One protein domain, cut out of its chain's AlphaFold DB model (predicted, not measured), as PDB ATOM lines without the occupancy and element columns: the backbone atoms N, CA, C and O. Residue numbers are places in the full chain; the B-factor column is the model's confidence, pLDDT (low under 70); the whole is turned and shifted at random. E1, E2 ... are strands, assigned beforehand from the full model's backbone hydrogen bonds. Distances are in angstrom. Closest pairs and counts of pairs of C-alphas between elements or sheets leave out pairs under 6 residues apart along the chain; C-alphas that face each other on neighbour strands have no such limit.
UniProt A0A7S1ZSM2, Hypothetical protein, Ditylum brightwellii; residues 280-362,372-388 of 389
ATOM      1  N   TYR A 280     -22.763  19.005 -12.498       60.12
ATOM      2  CA  TYR A 280     -21.668  18.433 -13.286       60.12
ATOM      3  C   TYR A 280     -22.000  17.000 -13.703       60.12
ATOM      4  O   TYR A 280     -22.262  16.127 -12.870       60.12
ATOM      5  N   LEU A 281     -21.983  16.735 -15.013       54.38
ATOM      6  CA  LEU A 281     -22.126  15.378 -15.531       54.38
ATOM      7  C   LEU A 281     -20.795  14.633 -15.364       54.38
ATOM      8  O   LEU A 281     -19.782  15.051 -15.919       54.38
ATOM      9  N   TYR A 282     -20.795  13.530 -14.617       54.22
ATOM     10  CA  TYR A 282     -19.583  12.786 -14.286       54.22
ATOM     11  C   TYR A 282     -19.604  11.391 -14.921       54.22
ATOM     12  O   TYR A 282     -20.238  10.455 -14.425       54.22
ATOM     13  N   ASN A 283     -18.864  11.228 -16.017       51.66
ATOM     14  CA  ASN A 283     -18.634   9.921 -16.629       51.66
ATOM     15  C   ASN A 283     -17.302   9.353 -16.128       51.66
ATOM     16  O   ASN A 283     -16.248   9.605 -16.708       51.66
ATOM     17  N   ALA A 284     -17.342   8.591 -15.034       47.66
ATOM     18  CA  ALA A 284     -16.165   7.886 -14.532       47.66
ATOM     19  C   ALA A 284     -15.758   6.774 -15.514       47.66
ATOM     20  O   ALA A 284     -16.579   5.918 -15.839       47.66
ATOM     21  N   VAL A 285     -14.483   6.734 -15.910       45.06
ATOM     22  CA  VAL A 285     -13.928   5.775 -16.894       45.06
ATOM     23  C   VAL A 285     -14.075   4.301 -16.459       45.06
ATOM     24  O   VAL A 285     -13.990   3.403 -17.290       45.06
ATOM     25  N   SER A 286     -14.347   4.029 -15.177       49.88
ATOM     26  CA  SER A 286     -14.458   2.675 -14.611       49.88
ATOM     27  C   SER A 286     -15.846   2.291 -14.074       49.88
ATOM     28  O   SER A 286     -16.012   1.185 -13.564       49.88
ATOM     29  N   SER A 287     -16.851   3.171 -14.164       60.19
ATOM     30  CA  SER A 287     -18.206   2.899 -13.661       60.19
ATOM     31  C   SER A 287     -19.129   2.483 -14.803       60.19
ATOM     32  O   SER A 287     -19.258   3.202 -15.787       60.19
ATOM     33  N   THR A 288     -19.822   1.351 -14.658       76.62
ATOM     34  CA  THR A 288     -20.801   0.870 -15.652       76.62
ATOM     35  C   THR A 288     -22.071   1.722 -15.706       76.62
ATOM     36  O   THR A 288     -22.761   1.719 -16.724       76.62
ATOM     37  N   ALA A 289     -22.372   2.473 -14.642       81.50
ATOM     38  CA  ALA A 289     -23.496   3.403 -14.587       81.50
ATOM     39  C   ALA A 289     -23.012   4.866 -14.633       81.50
ATOM     40  O   ALA A 289     -22.067   5.206 -13.904       81.50
ATOM     41  N   PRO A 290     -23.649   5.740 -15.440       85.94
ATOM     42  CA  PRO A 290     -23.344   7.166 -15.454       85.94
ATOM     43  C   PRO A 290     -23.714   7.814 -14.114       85.94
ATOM     44  O   PRO A 290     -24.688   7.420 -13.463       85.94
ATOM     45  N   LYS A 291     -22.928   8.806 -13.693       88.06
ATOM     46  CA  LYS A 291     -23.107   9.520 -12.423       88.06
ATOM     47  C   LYS A 291     -23.247  11.022 -12.678       88.06
ATOM     48  O   LYS A 291     -22.761  11.547 -13.676       88.06
ATOM     49  N   ILE A 292     -23.925  11.726 -11.780       85.94
ATOM     50  CA  ILE A 292     -24.011  13.195 -11.799       85.94
ATOM     51  C   ILE A 292     -23.616  13.712 -10.426       85.94
ATOM     52  O   ILE A 292     -24.090  13.193  -9.421       85.94
ATOM     53  N   ALA A 293     -22.763  14.729 -10.382       83.88
ATOM     54  CA  ALA A 293     -22.409  15.412  -9.151       83.88
ATOM     55  C   ALA A 293     -23.174  16.739  -9.058       83.88
ATOM     56  O   ALA A 293     -23.160  17.554  -9.982       83.88
ATOM     57  N   VAL A 294     -23.871  16.934  -7.941       81.88
ATOM     58  CA  VAL A 294     -24.637  18.146  -7.635       81.88
ATOM     59  C   VAL A 294     -23.914  18.901  -6.534       81.88
ATOM     60  O   VAL A 294     -23.657  18.328  -5.474       81.88
ATOM     61  N   PHE A 295     -23.607  20.175  -6.760       76.50
ATOM     62  CA  PHE A 295     -22.982  21.041  -5.763       76.50
ATOM     63  C   PHE A 295     -23.701  22.389  -5.697       76.50
ATOM     64  O   PHE A 295     -24.412  22.779  -6.616       76.50
ATOM     65  N   GLY A 296     -23.522  23.105  -4.586       70.94
ATOM     66  CA  GLY A 296     -24.019  24.472  -4.436       70.94
ATOM     67  C   GLY A 296     -25.524  24.622  -4.207       70.94
ATOM     68  O   GLY A 296     -25.953  25.732  -3.944       70.94
ATOM     69  N   SER A 297     -26.316  23.545  -4.161       74.50
ATOM     70  CA  SER A 297     -27.787  23.589  -4.265       74.50
ATOM     71  C   SER A 297     -28.560  24.252  -3.106       74.50
ATOM     72  O   SER A 297     -29.762  24.026  -2.959       74.50
ATOM     73  N   GLY A 298     -27.883  24.925  -2.169       72.62
ATOM     74  CA  GLY A 298     -28.465  25.513  -0.952       72.62
ATOM     75  C   GLY A 298     -29.052  24.508   0.055       72.62
ATOM     76  O   GLY A 298     -29.392  24.879   1.176       72.62
ATOM     77  N   ILE A 299     -29.144  23.227  -0.313       79.50
ATOM     78  CA  ILE A 299     -29.748  22.137   0.459       79.50
ATOM     79  C   ILE A 299     -28.654  21.094   0.704       79.50
ATOM     80  O   ILE A 299     -28.368  20.296  -0.188       79.50
ATOM     81  N   PRO A 300     -28.019  21.065   1.891       82.00
ATOM     82  CA  PRO A 300     -26.864  20.200   2.131       82.00
ATOM     83  C   PRO A 300     -27.088  18.715   1.789       82.00
ATOM     84  O   PRO A 300     -26.214  18.144   1.141       82.00
ATOM     85  N   PRO A 301     -28.249  18.094   2.108       86.81
ATOM     86  CA  PRO A 301     -28.519  16.700   1.743       86.81
ATOM     87  C   PRO A 301     -28.574  16.431   0.233       86.81
ATOM     88  O   PRO A 301     -28.354  15.298  -0.195       86.81
ATOM     89  N   LEU A 302     -28.854  17.452  -0.578       85.12
ATOM     90  CA  LEU A 302     -28.965  17.331  -2.028       85.12
ATOM     91  C   LEU A 302     -27.578  17.316  -2.697       85.12
ATOM     92  O   LEU A 302     -27.368  16.550  -3.633       85.12
ATOM     93  N   ASN A 303     -26.594  18.039  -2.153       84.38
ATOM     94  CA  ASN A 303     -25.225  18.069  -2.682       84.38
ATOM     95  C   ASN A 303     -24.531  16.704  -2.586       84.38
ATOM     96  O   ASN A 303     -24.458  16.118  -1.504       84.38
ATOM     97  N   GLY A 304     -24.011  16.178  -3.690       88.38
ATOM     98  CA  GLY A 304     -23.300  14.900  -3.746       88.38
ATOM     99  C   GLY A 304     -23.487  14.172  -5.074       88.38
ATOM    100  O   GLY A 304     -23.929  14.753  -6.061       88.38
ATOM    101  N   ILE A 305     -23.135  12.886  -5.092       89.50
ATOM    102  CA  ILE A 305     -23.134  12.061  -6.303       89.50
ATOM    103  C   ILE A 305     -24.452  11.294  -6.415       89.50
ATOM    104  O   ILE A 305     -24.831  10.573  -5.495       89.50
ATOM    105  N   PHE A 306     -25.110  11.425  -7.560       92.81
ATOM    106  CA  PHE A 306     -26.284  10.661  -7.951       92.81
ATOM    107  C   PHE A 306     -25.894   9.549  -8.924       92.81
ATOM    108  O   PHE A 306     -25.047   9.741  -9.804       92.81
ATOM    109  N   ILE A 307     -26.540   8.396  -8.786       92.81
ATOM    110  CA  ILE A 307     -26.288   7.194  -9.584       92.81
ATOM    111  C   ILE A 307     -27.450   6.999 -10.556       92.81
ATOM    112  O   ILE A 307     -28.602   7.028 -10.140       92.81
ATOM    113  N   CYS A 308     -27.172   6.807 -11.847       92.38
ATOM    114  CA  CYS A 308     -28.218   6.542 -12.834       92.38
ATOM    115  C   CYS A 308     -28.890   5.185 -12.579       92.38
ATOM    116  O   CYS A 308     -28.211   4.156 -12.584       92.38
ATOM    117  N   THR A 309     -30.213   5.177 -12.409       91.12
ATOM    118  CA  THR A 309     -31.021   3.960 -12.200       91.12
ATOM    119  C   THR A 309     -31.788   3.522 -13.452       91.12
ATOM    120  O   THR A 309     -32.355   2.431 -13.480       91.12
ATOM    121  N   GLY A 310     -31.762   4.324 -14.523       84.75
ATOM    122  CA  GLY A 310     -32.406   4.035 -15.811       84.75
ATOM    123  C   GLY A 310     -33.211   5.225 -16.338       84.75
ATOM    124  O   GLY A 310     -33.490   6.164 -15.603       84.75
ATOM    125  N   ASN A 311     -33.554   5.226 -17.634       84.38
ATOM    126  CA  ASN A 311     -34.405   6.246 -18.281       84.38
ATOM    127  C   ASN A 311     -34.060   7.717 -17.957       84.38
ATOM    128  O   ASN A 311     -34.938   8.575 -17.923       84.38
ATOM    129  N   GLN A 312     -32.769   8.025 -17.783       87.81
ATOM    130  CA  GLN A 312     -32.269   9.365 -17.441       87.81
ATOM    131  C   GLN A 312     -32.676   9.882 -16.046       87.81
ATOM    132  O   GLN A 312     -32.650  11.092 -15.797       87.81
ATOM    133  N   THR A 313     -33.013   8.971 -15.137       90.75
ATOM    134  CA  THR A 313     -33.206   9.239 -13.715       90.75
ATOM    135  C   THR A 313     -31.939   8.874 -12.947       90.75
ATOM    136  O   THR A 313     -31.331   7.828 -13.187       90.75
ATOM    137  N   TYR A 314     -31.540   9.749 -12.029       93.12
ATOM    138  CA  TYR A 314     -30.425   9.531 -11.119       93.12
ATOM    139  C   TYR A 314     -30.913   9.614  -9.680       93.12
ATOM    140  O   TYR A 314     -31.768  10.441  -9.377       93.12
ATOM    141  N   GLU A 315     -30.363   8.792  -8.797       94.56
ATOM    142  CA  GLU A 315     -30.840   8.660  -7.421       94.56
ATOM    143  C   GLU A 315     -29.710   8.851  -6.419       94.56
ATOM    144  O   GLU A 315     -28.546   8.547  -6.699       94.56
ATOM    145  N   LYS A 316     -30.070   9.379  -5.253       93.94
ATOM    146  CA  LYS A 316     -29.169   9.549  -4.123       93.94
ATOM    147  C   LYS A 316     -29.941   9.469  -2.815       93.94
ATOM    148  O   LYS A 316     -30.820  10.294  -2.557       93.94
ATOM    149  N   ASP A 317     -29.539   8.540  -1.962       92.50
ATOM    150  CA  ASP A 317     -30.051   8.445  -0.600       92.50
ATOM    151  C   ASP A 317     -29.400   9.488   0.309       92.50
ATOM    152  O   ASP A 317     -28.209   9.801   0.203       92.50
ATOM    153  N   ALA A 318     -30.198  10.056   1.206       90.94
ATOM    154  CA  ALA A 318     -29.769  11.080   2.140       90.94
ATOM    155  C   ALA A 318     -30.673  11.123   3.379       90.94
ATOM    156  O   ALA A 318     -31.729  10.500   3.437       90.94
ATOM    157  N   TYR A 319     -30.269  11.914   4.372       87.25
ATOM    158  CA  TYR A 319     -31.103  12.242   5.525       87.25
ATOM    159  C   TYR A 319     -31.515  13.706   5.463       87.25
ATOM    160  O   TYR A 319     -30.666  14.594   5.352       87.25
ATOM    161  N   TRP A 320     -32.814  13.975   5.577       83.81
ATOM    162  CA  TRP A 320     -33.336  15.335   5.597       83.81
ATOM    163  C   TRP A 320     -34.398  15.502   6.683       83.81
ATOM    164  O   TRP A 320     -35.357  14.742   6.762       83.81
ATOM    165  N   LYS A 321     -34.190  16.495   7.564       83.88
ATOM    166  CA  LYS A 321     -35.057  16.784   8.722       83.88
ATOM    167  C   LYS A 321     -35.317  15.531   9.581       83.88
ATOM    168  O   LYS A 321     -36.418  15.323  10.076       83.88
ATOM    169  N   GLY A 322     -34.283  14.701   9.752       84.44
ATOM    170  CA  GLY A 322     -34.332  13.495  10.585       84.44
ATOM    171  C   GLY A 322     -35.022  12.286   9.947       84.44
ATOM    172  O   GLY A 322     -35.224  11.298  10.643       84.44
ATOM    173  N   LYS A 323     -35.370  12.338   8.655       84.38
ATOM    174  CA  LYS A 323     -35.956  11.210   7.922       84.38
ATOM    175  C   LYS A 323     -35.048  10.748   6.778       84.38
ATOM    176  O   LYS A 323     -34.417  11.607   6.149       84.38
ATOM    177  N   PRO A 324     -34.968   9.432   6.506       85.81
ATOM    178  CA  PRO A 324     -34.330   8.927   5.300       85.81
ATOM    179  C   PRO A 324     -35.161   9.338   4.082       85.81
ATOM    180  O   PRO A 324     -36.380   9.183   4.056       85.81
ATOM    181  N   VAL A 325     -34.504   9.902   3.077       89.75
ATOM    182  CA  VAL A 325     -35.133  10.315   1.823       89.75
ATOM    183  C   VAL A 325     -34.252   9.910   0.650       89.75
ATOM    184  O   VAL A 325     -33.025   9.935   0.750       89.75
ATOM    185  N   THR A 326     -34.875   9.619  -0.486       92.69
ATOM    186  CA  THR A 326     -34.165   9.409  -1.751       92.69
ATOM    187  C   THR A 326     -34.444  10.598  -2.658       92.69
ATOM    188  O   THR A 326     -35.585  10.861  -3.053       92.69
ATOM    189  N   PHE A 327     -33.400  11.351  -2.991       91.62
ATOM    190  CA  PHE A 327     -33.472  12.387  -4.011       91.62
ATOM    191  C   PHE A 327     -33.391  11.734  -5.387       91.62
ATOM    192  O   PHE A 327     -32.473  10.967  -5.663       91.62
ATOM    193  N   LEU A 328     -34.323  12.082  -6.269       91.88
ATOM    194  CA  LEU A 328     -34.276  11.726  -7.678       91.88
ATOM    195  C   LEU A 328     -34.030  12.967  -8.518       91.88
ATOM    196  O   LEU A 328     -34.696  13.989  -8.341       91.88
ATOM    197  N   LEU A 329     -33.146  12.836  -9.490       91.19
ATOM    198  CA  LEU A 329     -32.823  13.839 -10.481       91.19
ATOM    199  C   LEU A 329     -33.233  13.297 -11.856       91.19
ATOM    200  O   LEU A 329     -32.634  12.354 -12.362       91.19
ATOM    201  N   HIS A 330     -34.265  13.872 -12.467       88.88
ATOM    202  CA  HIS A 330     -34.748  13.481 -13.795       88.88
ATOM    203  C   HIS A 330     -34.196  14.431 -14.848       88.88
ATOM    204  O   HIS A 330     -34.446  15.635 -14.776       88.88
ATOM    205  N   LYS A 331     -33.481  13.911 -15.845       85.31
ATOM    206  CA  LYS A 331     -33.022  14.711 -16.987       85.31
ATOM    207  C   LYS A 331     -34.174  14.927 -17.970       85.31
ATOM    208  O   LYS A 331     -34.801  13.980 -18.434       85.31
ATOM    209  N   SER A 332     -34.450  16.177 -18.316       82.31
ATOM    210  CA  SER A 332     -35.421  16.536 -19.348       82.31
ATOM    211  C   SER A 332     -34.796  16.412 -20.736       82.31
ATOM    212  O   SER A 332     -33.795  17.065 -21.046       82.31
ATOM    213  N   LEU A 333     -35.438  15.629 -21.606       72.69
ATOM    214  CA  LEU A 333     -35.013  15.405 -22.991       72.69
ATOM    215  C   LEU A 333     -34.983  16.678 -23.845       72.69
ATOM    216  O   LEU A 333     -34.241  16.738 -24.819       72.69
ATOM    217  N   LYS A 334     -35.806  17.684 -23.522       66.38
ATOM    218  CA  LYS A 334     -36.052  18.803 -24.444       66.38
ATOM    219  C   LYS A 334     -35.101  19.990 -24.278       66.38
ATOM    220  O   LYS A 334     -34.994  20.768 -25.218       66.38
ATOM    221  N   ARG A 335     -34.429  20.159 -23.128       65.12
ATOM    222  CA  ARG A 335     -33.598  21.358 -22.846       65.12
ATOM    223  C   ARG A 335     -32.407  21.130 -21.901       65.12
ATOM    224  O   ARG A 335     -31.882  22.093 -21.362       65.12
ATOM    225  N   GLY A 336     -32.016  19.882 -21.617       69.00
ATOM    226  CA  GLY A 336     -30.943  19.612 -20.644       69.00
ATOM    227  C   GLY A 336     -31.257  20.097 -19.220       69.00
ATOM    228  O   GLY A 336     -30.371  20.196 -18.385       69.00
ATOM    229  N   GLN A 337     -32.516  20.417 -18.926       75.81
ATOM    230  CA  GLN A 337     -32.959  20.793 -17.586       75.81
ATOM    231  C   GLN A 337     -33.061  19.551 -16.709       75.81
ATOM    232  O   GLN A 337     -33.403  18.476 -17.207       75.81
ATOM    233  N   TYR A 338     -32.834  19.703 -15.409       77.44
ATOM    234  CA  TYR A 338     -33.066  18.628 -14.455       77.44
ATOM    235  C   TYR A 338     -34.214  18.967 -13.519       77.44
ATOM    236  O   TYR A 338     -34.368  20.100 -13.071       77.44
ATOM    237  N   ARG A 339     -35.022  17.953 -13.215       83.06
ATOM    238  CA  ARG A 339     -36.105  18.033 -12.243       83.06
ATOM    239  C   ARG A 339     -35.722  17.227 -11.018       83.06
ATOM    240  O   ARG A 339     -35.447  16.036 -11.137       83.06
ATOM    241  N   ILE A 340     -35.760  17.857  -9.852       82.50
ATOM    242  CA  ILE A 340     -35.563  17.157  -8.585       82.50
ATOM    243  C   ILE A 340     -36.922  16.742  -8.033       82.50
ATOM    244  O   ILE A 340     -37.869  17.534  -8.004       82.50
ATOM    245  N   SER A 341     -37.011  15.493  -7.597       84.44
ATOM    246  CA  SER A 341     -38.099  14.997  -6.762       84.44
ATOM    247  C   SER A 341     -37.533  14.311  -5.531       84.44
ATOM    248  O   SER A 341     -36.473  13.699  -5.605       84.44
ATOM    249  N   VAL A 342     -38.231  14.403  -4.405       84.94
ATOM    250  CA  VAL A 342     -37.830  13.742  -3.156       84.94
ATOM    251  C   VAL A 342     -38.842  12.645  -2.870       84.94
ATOM    252  O   VAL A 342     -40.048  12.893  -2.922       84.94
ATOM    253  N   LYS A 343     -38.358  11.439  -2.591       83.69
ATOM    254  CA  LYS A 343     -39.170  10.300  -2.163       83.69
ATOM    255  C   LYS A 343     -38.903  10.009  -0.693       83.69
ATOM    256  O   LYS A 343     -37.761  10.129  -0.247       83.69
ATOM    257  N   ASP A 344     -39.951   9.644   0.041       81.88
ATOM    258  CA  ASP A 344     -39.785   9.131   1.403       81.88
ATOM    259  C   ASP A 344     -39.089   7.770   1.326       81.88
ATOM    260  O   ASP A 344     -39.500   6.910   0.541       81.88
ATOM    261  N   GLY A 345     -38.018   7.594   2.095       66.44
ATOM    262  CA  GLY A 345     -37.333   6.313   2.213       66.44
ATOM    263  C   GLY A 345     -38.107   5.428   3.178       66.44
ATOM    264  O   GLY A 345     -37.698   5.256   4.323       66.44
ATOM    265  N   THR A 346     -39.266   4.920   2.762       53.09
ATOM    266  CA  THR A 346     -40.009   3.944   3.568       53.09
ATOM    267  C   THR A 346     -39.280   2.605   3.586       53.09
ATOM    268  O   THR A 346     -38.757   2.174   2.559       53.09
ATOM    269  N   GLU A 347     -39.286   1.950   4.751       55.66
ATOM    270  CA  GLU A 347     -38.792   0.586   4.964       55.66
ATOM    271  C   GLU A 347     -39.323  -0.391   3.895       55.66
ATOM    272  O   GLU A 347     -40.438  -0.238   3.388       55.66
ATOM    273  N   ASP A 348     -38.482  -1.366   3.537       49.91
ATOM    274  CA  ASP A 348     -38.607  -2.254   2.377       49.91
ATOM    275  C   ASP A 348     -40.047  -2.690   2.042       49.91
ATOM    276  O   ASP A 348     -40.723  -3.373   2.813       49.91
ATOM    277  N   GLY A 349     -40.493  -2.359   0.822       52.59
ATOM    278  CA  GLY A 349     -41.681  -2.952   0.197       52.59
ATOM    279  C   GLY A 349     -42.920  -2.061   0.079       52.59
ATOM    280  O   GLY A 349     -43.897  -2.495  -0.535       52.59
ATOM    281  N   GLN A 350     -42.909  -0.823   0.586       50.09
ATOM    282  CA  GLN A 350     -43.972   0.145   0.278       50.09
ATOM    283  C   GLN A 350     -43.685   0.943  -1.007       50.09
ATOM    284  O   GLN A 350     -42.531   1.260  -1.303       50.09
ATOM    285  N   PRO A 351     -44.721   1.273  -1.804       50.84
ATOM    286  CA  PRO A 351     -44.548   2.089  -2.996       50.84
ATOM    287  C   PRO A 351     -44.047   3.485  -2.612       50.84
ATOM    288  O   PRO A 351     -44.658   4.185  -1.804       50.84
ATOM    289  N   LEU A 352     -42.934   3.892  -3.225       51.41
ATOM    290  CA  LEU A 352     -42.315   5.198  -3.011       51.41
ATOM    291  C   LEU A 352     -43.328   6.318  -3.274       51.41
ATOM    292  O   LEU A 352     -43.757   6.526  -4.412       51.41
ATOM    293  N   THR A 353     -43.675   7.072  -2.232       51.38
ATOM    294  CA  THR A 353     -44.545   8.245  -2.362       51.38
ATOM    295  C   THR A 353     -43.693   9.453  -2.737       51.38
ATOM    296  O   THR A 353     -42.684   9.749  -2.093       51.38
ATOM    297  N   THR A 354     -44.067  10.143  -3.817       59.72
ATOM    298  CA  THR A 354     -43.372  11.367  -4.237       59.72
ATOM    299  C   THR A 354     -43.786  12.491  -3.299       59.72
ATOM    300  O   THR A 354     -44.902  12.982  -3.390       59.72
ATOM    301  N   LEU A 355     -42.887  12.904  -2.405       50.69
ATOM    302  CA  LEU A 355     -43.154  13.980  -1.446       50.69
ATOM    303  C   LEU A 355     -43.142  15.355  -2.121       50.69
ATOM    304  O   LEU A 355     -43.758  16.303  -1.639       50.69
ATOM    305  N   TYR A 356     -42.380  15.481  -3.209       56.72
ATOM    306  CA  TYR A 356     -42.098  16.757  -3.844       56.72
ATOM    307  C   TYR A 356     -41.688  16.586  -5.315       56.72
ATOM    308  O   TYR A 356     -40.952  15.659  -5.655       56.72
ATOM    309  N   SER A 357     -42.110  17.513  -6.184       48.91
ATOM    310  CA  SER A 357     -41.639  17.598  -7.568       48.91
ATOM    311  C   SER A 357     -41.594  19.046  -8.079       48.91
ATOM    312  O   SER A 357     -42.609  19.741  -8.040       48.91
ATOM    313  N   SER A 358     -40.443  19.509  -8.587       52.81
ATOM    314  CA  SER A 358     -40.317  20.862  -9.174       52.81
ATOM    315  C   SER A 358     -41.239  21.033 -10.392       52.81
ATOM    316  O   SER A 358     -41.353  20.078 -11.164       52.81
ATOM    317  N   PRO A 359     -41.940  22.162 -10.607       48.06
ATOM    318  CA  PRO A 359     -42.735  22.350 -11.819       48.06
ATOM    319  C   PRO A 359     -41.841  22.373 -13.070       48.06
ATOM    320  O   PRO A 359     -40.740  22.917 -13.064       48.06
ATOM    321  N   ILE A 360     -42.326  21.782 -14.165       50.06
ATOM    322  CA  ILE A 360     -41.715  21.959 -15.488       50.06
ATOM    323  C   ILE A 360     -42.092  23.371 -15.928       50.06
ATOM    324  O   ILE A 360     -43.281  23.662 -16.060       50.06
ATOM    325  N   GLY A 361     -41.106  24.249 -16.120       45.38
ATOM    326  CA  GLY A 361     -41.349  25.571 -16.687       45.38
ATOM    327  C   GLY A 361     -42.082  25.427 -18.020       45.38
ATOM    328  O   GLY A 361     -41.549  24.839 -18.963       45.38
ATOM    329  N   GLY A 362     -43.326  25.906 -18.078       42.59
ATOM    330  CA  GLY A 362     -43.992  26.183 -19.348       42.59
ATOM    331  C   GLY A 362     -43.229  27.275 -20.100       42.59
ATOM    332  O   GLY A 362     -42.380  27.940 -19.522       42.59
ATOM    333  N   TRP A 372     -45.366  24.959  -4.359       44.06
ATOM    334  CA  TRP A 372     -45.298  23.548  -4.028       44.06
ATOM    335  C   TRP A 372     -46.666  22.973  -3.626       44.06
ATOM    336  O   TRP A 372     -47.322  23.508  -2.731       44.06
ATOM    337  N   GLN A 373     -47.073  21.844  -4.214       43.97
ATOM    338  CA  GLN A 373     -48.166  21.048  -3.654       43.97
ATOM    339  C   GLN A 373     -47.640  20.301  -2.422       43.97
ATOM    340  O   GLN A 373     -46.781  19.430  -2.537       43.97
ATOM    341  N   LYS A 374     -48.116  20.691  -1.233       51.09
ATOM    342  CA  LYS A 374     -47.859  19.969   0.019       51.09
ATOM    343  C   LYS A 374     -48.717  18.707   0.055       51.09
ATOM    344  O   LYS A 374     -49.931  18.813   0.185       51.09
ATOM    345  N   GLU A 375     -48.083  17.543   0.079       50.12
ATOM    346  CA  GLU A 375     -48.662  16.347   0.693       50.12
ATOM    347  C   GLU A 375     -47.913  16.066   2.005       50.12
ATOM    348  O   GLU A 375     -46.690  16.161   2.081       50.12
ATOM    349  N   ASN A 376     -48.654  15.761   3.074       57.34
ATOM    350  CA  ASN A 376     -48.132  15.240   4.351       57.34
ATOM    351  C   ASN A 376     -47.308  16.187   5.251       57.34
ATOM    352  O   ASN A 376     -46.548  15.730   6.103       57.34
ATOM    353  N   GLY A 377     -47.482  17.509   5.139       55.25
ATOM    354  CA  GLY A 377     -47.023  18.462   6.169       55.25
ATOM    355  C   GLY A 377     -45.506  18.702   6.255       55.25
ATOM    356  O   GLY A 377     -45.065  19.458   7.118       55.25
ATOM    357  N   ILE A 378     -44.708  18.124   5.355       56.62
ATOM    358  CA  ILE A 378     -43.274  18.416   5.234       56.62
ATOM    359  C   ILE A 378     -43.114  19.734   4.463       56.62
ATOM    360  O   ILE A 378     -43.728  19.940   3.416       56.62
ATOM    361  N   GLU A 379     -42.328  20.672   4.995       55.22
ATOM    362  CA  GLU A 379     -42.034  21.909   4.265       55.22
ATOM    363  C   GLU A 379     -41.132  21.620   3.057       55.22
ATOM    364  O   GLU A 379     -40.124  20.922   3.217       55.22
ATOM    365  N   PRO A 380     -41.464  22.170   1.880       54.94
ATOM    366  CA  PRO A 380     -40.722  21.928   0.652       54.94
ATOM    367  C   PRO A 380     -39.295  22.493   0.731       54.94
ATOM    368  O   PRO A 380     -39.035  23.423   1.504       54.94
ATOM    369  N   PRO A 381     -38.364  21.959  -0.077       55.31
ATOM    370  CA  PRO A 381     -37.050  22.567  -0.212       55.31
ATOM    371  C   PRO A 381     -37.190  23.961  -0.849       55.31
ATOM    372  O   PRO A 381     -38.174  24.210  -1.549       55.31
ATOM    373  N   PRO A 382     -36.224  24.877  -0.664       53.09
ATOM    374  CA  PRO A 382     -36.128  26.065  -1.510       53.09
ATOM    375  C   PRO A 382     -36.064  25.668  -2.995       53.09
ATOM    376  O   PRO A 382     -35.591  24.583  -3.343       53.09
ATOM    377  N   ALA A 383     -36.608  26.517  -3.873       50.84
ATOM    378  CA  ALA A 383     -36.794  26.162  -5.275       50.84
ATOM    379  C   ALA A 383     -35.463  26.057  -6.012       50.84
ATOM    380  O   ALA A 383     -34.699  27.013  -6.041       50.84
ATOM    381  N   PHE A 384     -35.220  24.896  -6.621       50.22
ATOM    382  CA  PHE A 384     -34.046  24.634  -7.442       50.22
ATOM    383  C   PHE A 384     -34.464  24.601  -8.914       50.22
ATOM    384  O   PHE A 384     -35.256  23.746  -9.327       50.22
ATOM    385  N   VAL A 385     -33.944  25.539  -9.704       50.28
ATOM    386  CA  VAL A 385     -34.067  25.547 -11.165       50.28
ATOM    387  C   VAL A 385     -32.656  25.690 -11.718       50.28
ATOM    388  O   VAL A 385     -32.069  26.761 -11.644       50.28
ATOM    389  N   SER A 386     -32.110  24.601 -12.253       50.19
ATOM    390  CA  SER A 386     -30.766  24.568 -12.832       50.19
ATOM    391  C   SER A 386     -30.833  24.029 -14.261       50.19
ATOM    392  O   SER A 386     -31.537  23.053 -14.556       50.19
ATOM    393  N   THR A 387     -30.126  24.692 -15.170       47.47
ATOM    394  CA  THR A 387     -29.895  24.240 -16.547       47.47
ATOM    395  C   THR A 387     -28.498  23.642 -16.645       47.47
ATOM    396  O   THR A 387     -27.547  24.280 -16.200       47.47
ATOM    397  N   LEU A 388     -28.362  22.458 -17.256       42.69
ATOM    398  CA  LEU A 388     -27.041  21.911 -17.586       42.69
ATOM    399  C   LEU A 388     -26.317  22.879 -18.525       42.69
ATOM    400  O   LEU A 388     -26.919  23.331 -19.502       42.69
TER     401      LEU A 388
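This is residues 280 to 362 and 372 to 388 of the 389 residues of the protein "Hypothetical protein" of Ditylum brightwellii (UniProt A0A7S1ZSM2). This is one strongly twisted sheet of seven antiparallel strands, laid down side by side in chain order, with a loose last stretch, residues 372 to 388, passing over one face. The long strands E3 to E6 make its body, E5 and E6 lie nearest the middle of the whole, and the short E1 and E7 are its edges. The printed part has 100 residues with no named helix and seven named strands, in sheet order E1 E2 E3 E4 E5 E6 E7; the class is all strand, though only 42 residues are in named elements. It is compact, with a radius of gyration of the C-alphas of 13.6 A, and spans 41 by 35 by 24 A.

Begin at E1, residues 280 to 282, and E2, residues 291 to 294: in this antiparallel hairpin, N 280 and O 293 are 2.9 A apart, within hydrogen-bond range. E3, residues 304 to 310, is antiparallel to E2 at 141 degrees, with N 306 and O 292 at 2.8 A. Its pairing is staggered: residues 304 to 307 pair with E2, and 307 to 310 with E4, residues 313 to 320. Between E3 and E4 look for N 315 and O 307 at 2.8 A. E4 bends by 56 degrees at residue 317. E5, residues 323 to 331, forms a hairpin with E4, with N 316 and O 327 at 2.9 A. E6, residues 338 to 344, is antiparallel to E5 at 155 degrees, with N 328 and O 341 at 2.8 A. E7, residues 354 to 357, closes the meander, each strand the antiparallel neighbour of the one before; N 355 and O 342 of E6 are 2.9 A apart. E1 and E7 are apart.

Find C-alpha 280 at (-21.668, 18.433, -13.286), where E1 begins; E2 follows at residue 291. E3 runs 18.6 A from residue 304 to 310, and E4 20.3 A from 313 to 320. Find C-alpha 323 at (-35.956, 11.210, 7.922); from there E5, the longest strand with 9 residues, runs 25.3 A to residue 331. E6 covers 19.7 A from 338 to 344. E7 begins at residue 354 and ends at C-alpha 357, (-41.639, 17.598, -7.568).

The C-alphas of Val 285 and Gly 377 are the two farthest apart, 42.3 A. Residues 363 to 371 are not printed; C-alphas 362 and 372 are 15.6 A apart across the cut. The links E3 to E4 and E4 to E5 are tight, and no link is long. Residues 372 to 388 hold no named element. Mean pLDDT of the printed part is 70.3; residues under 70 are 280 to 287, 334 to 336, 345 to 362 and 372 to 388.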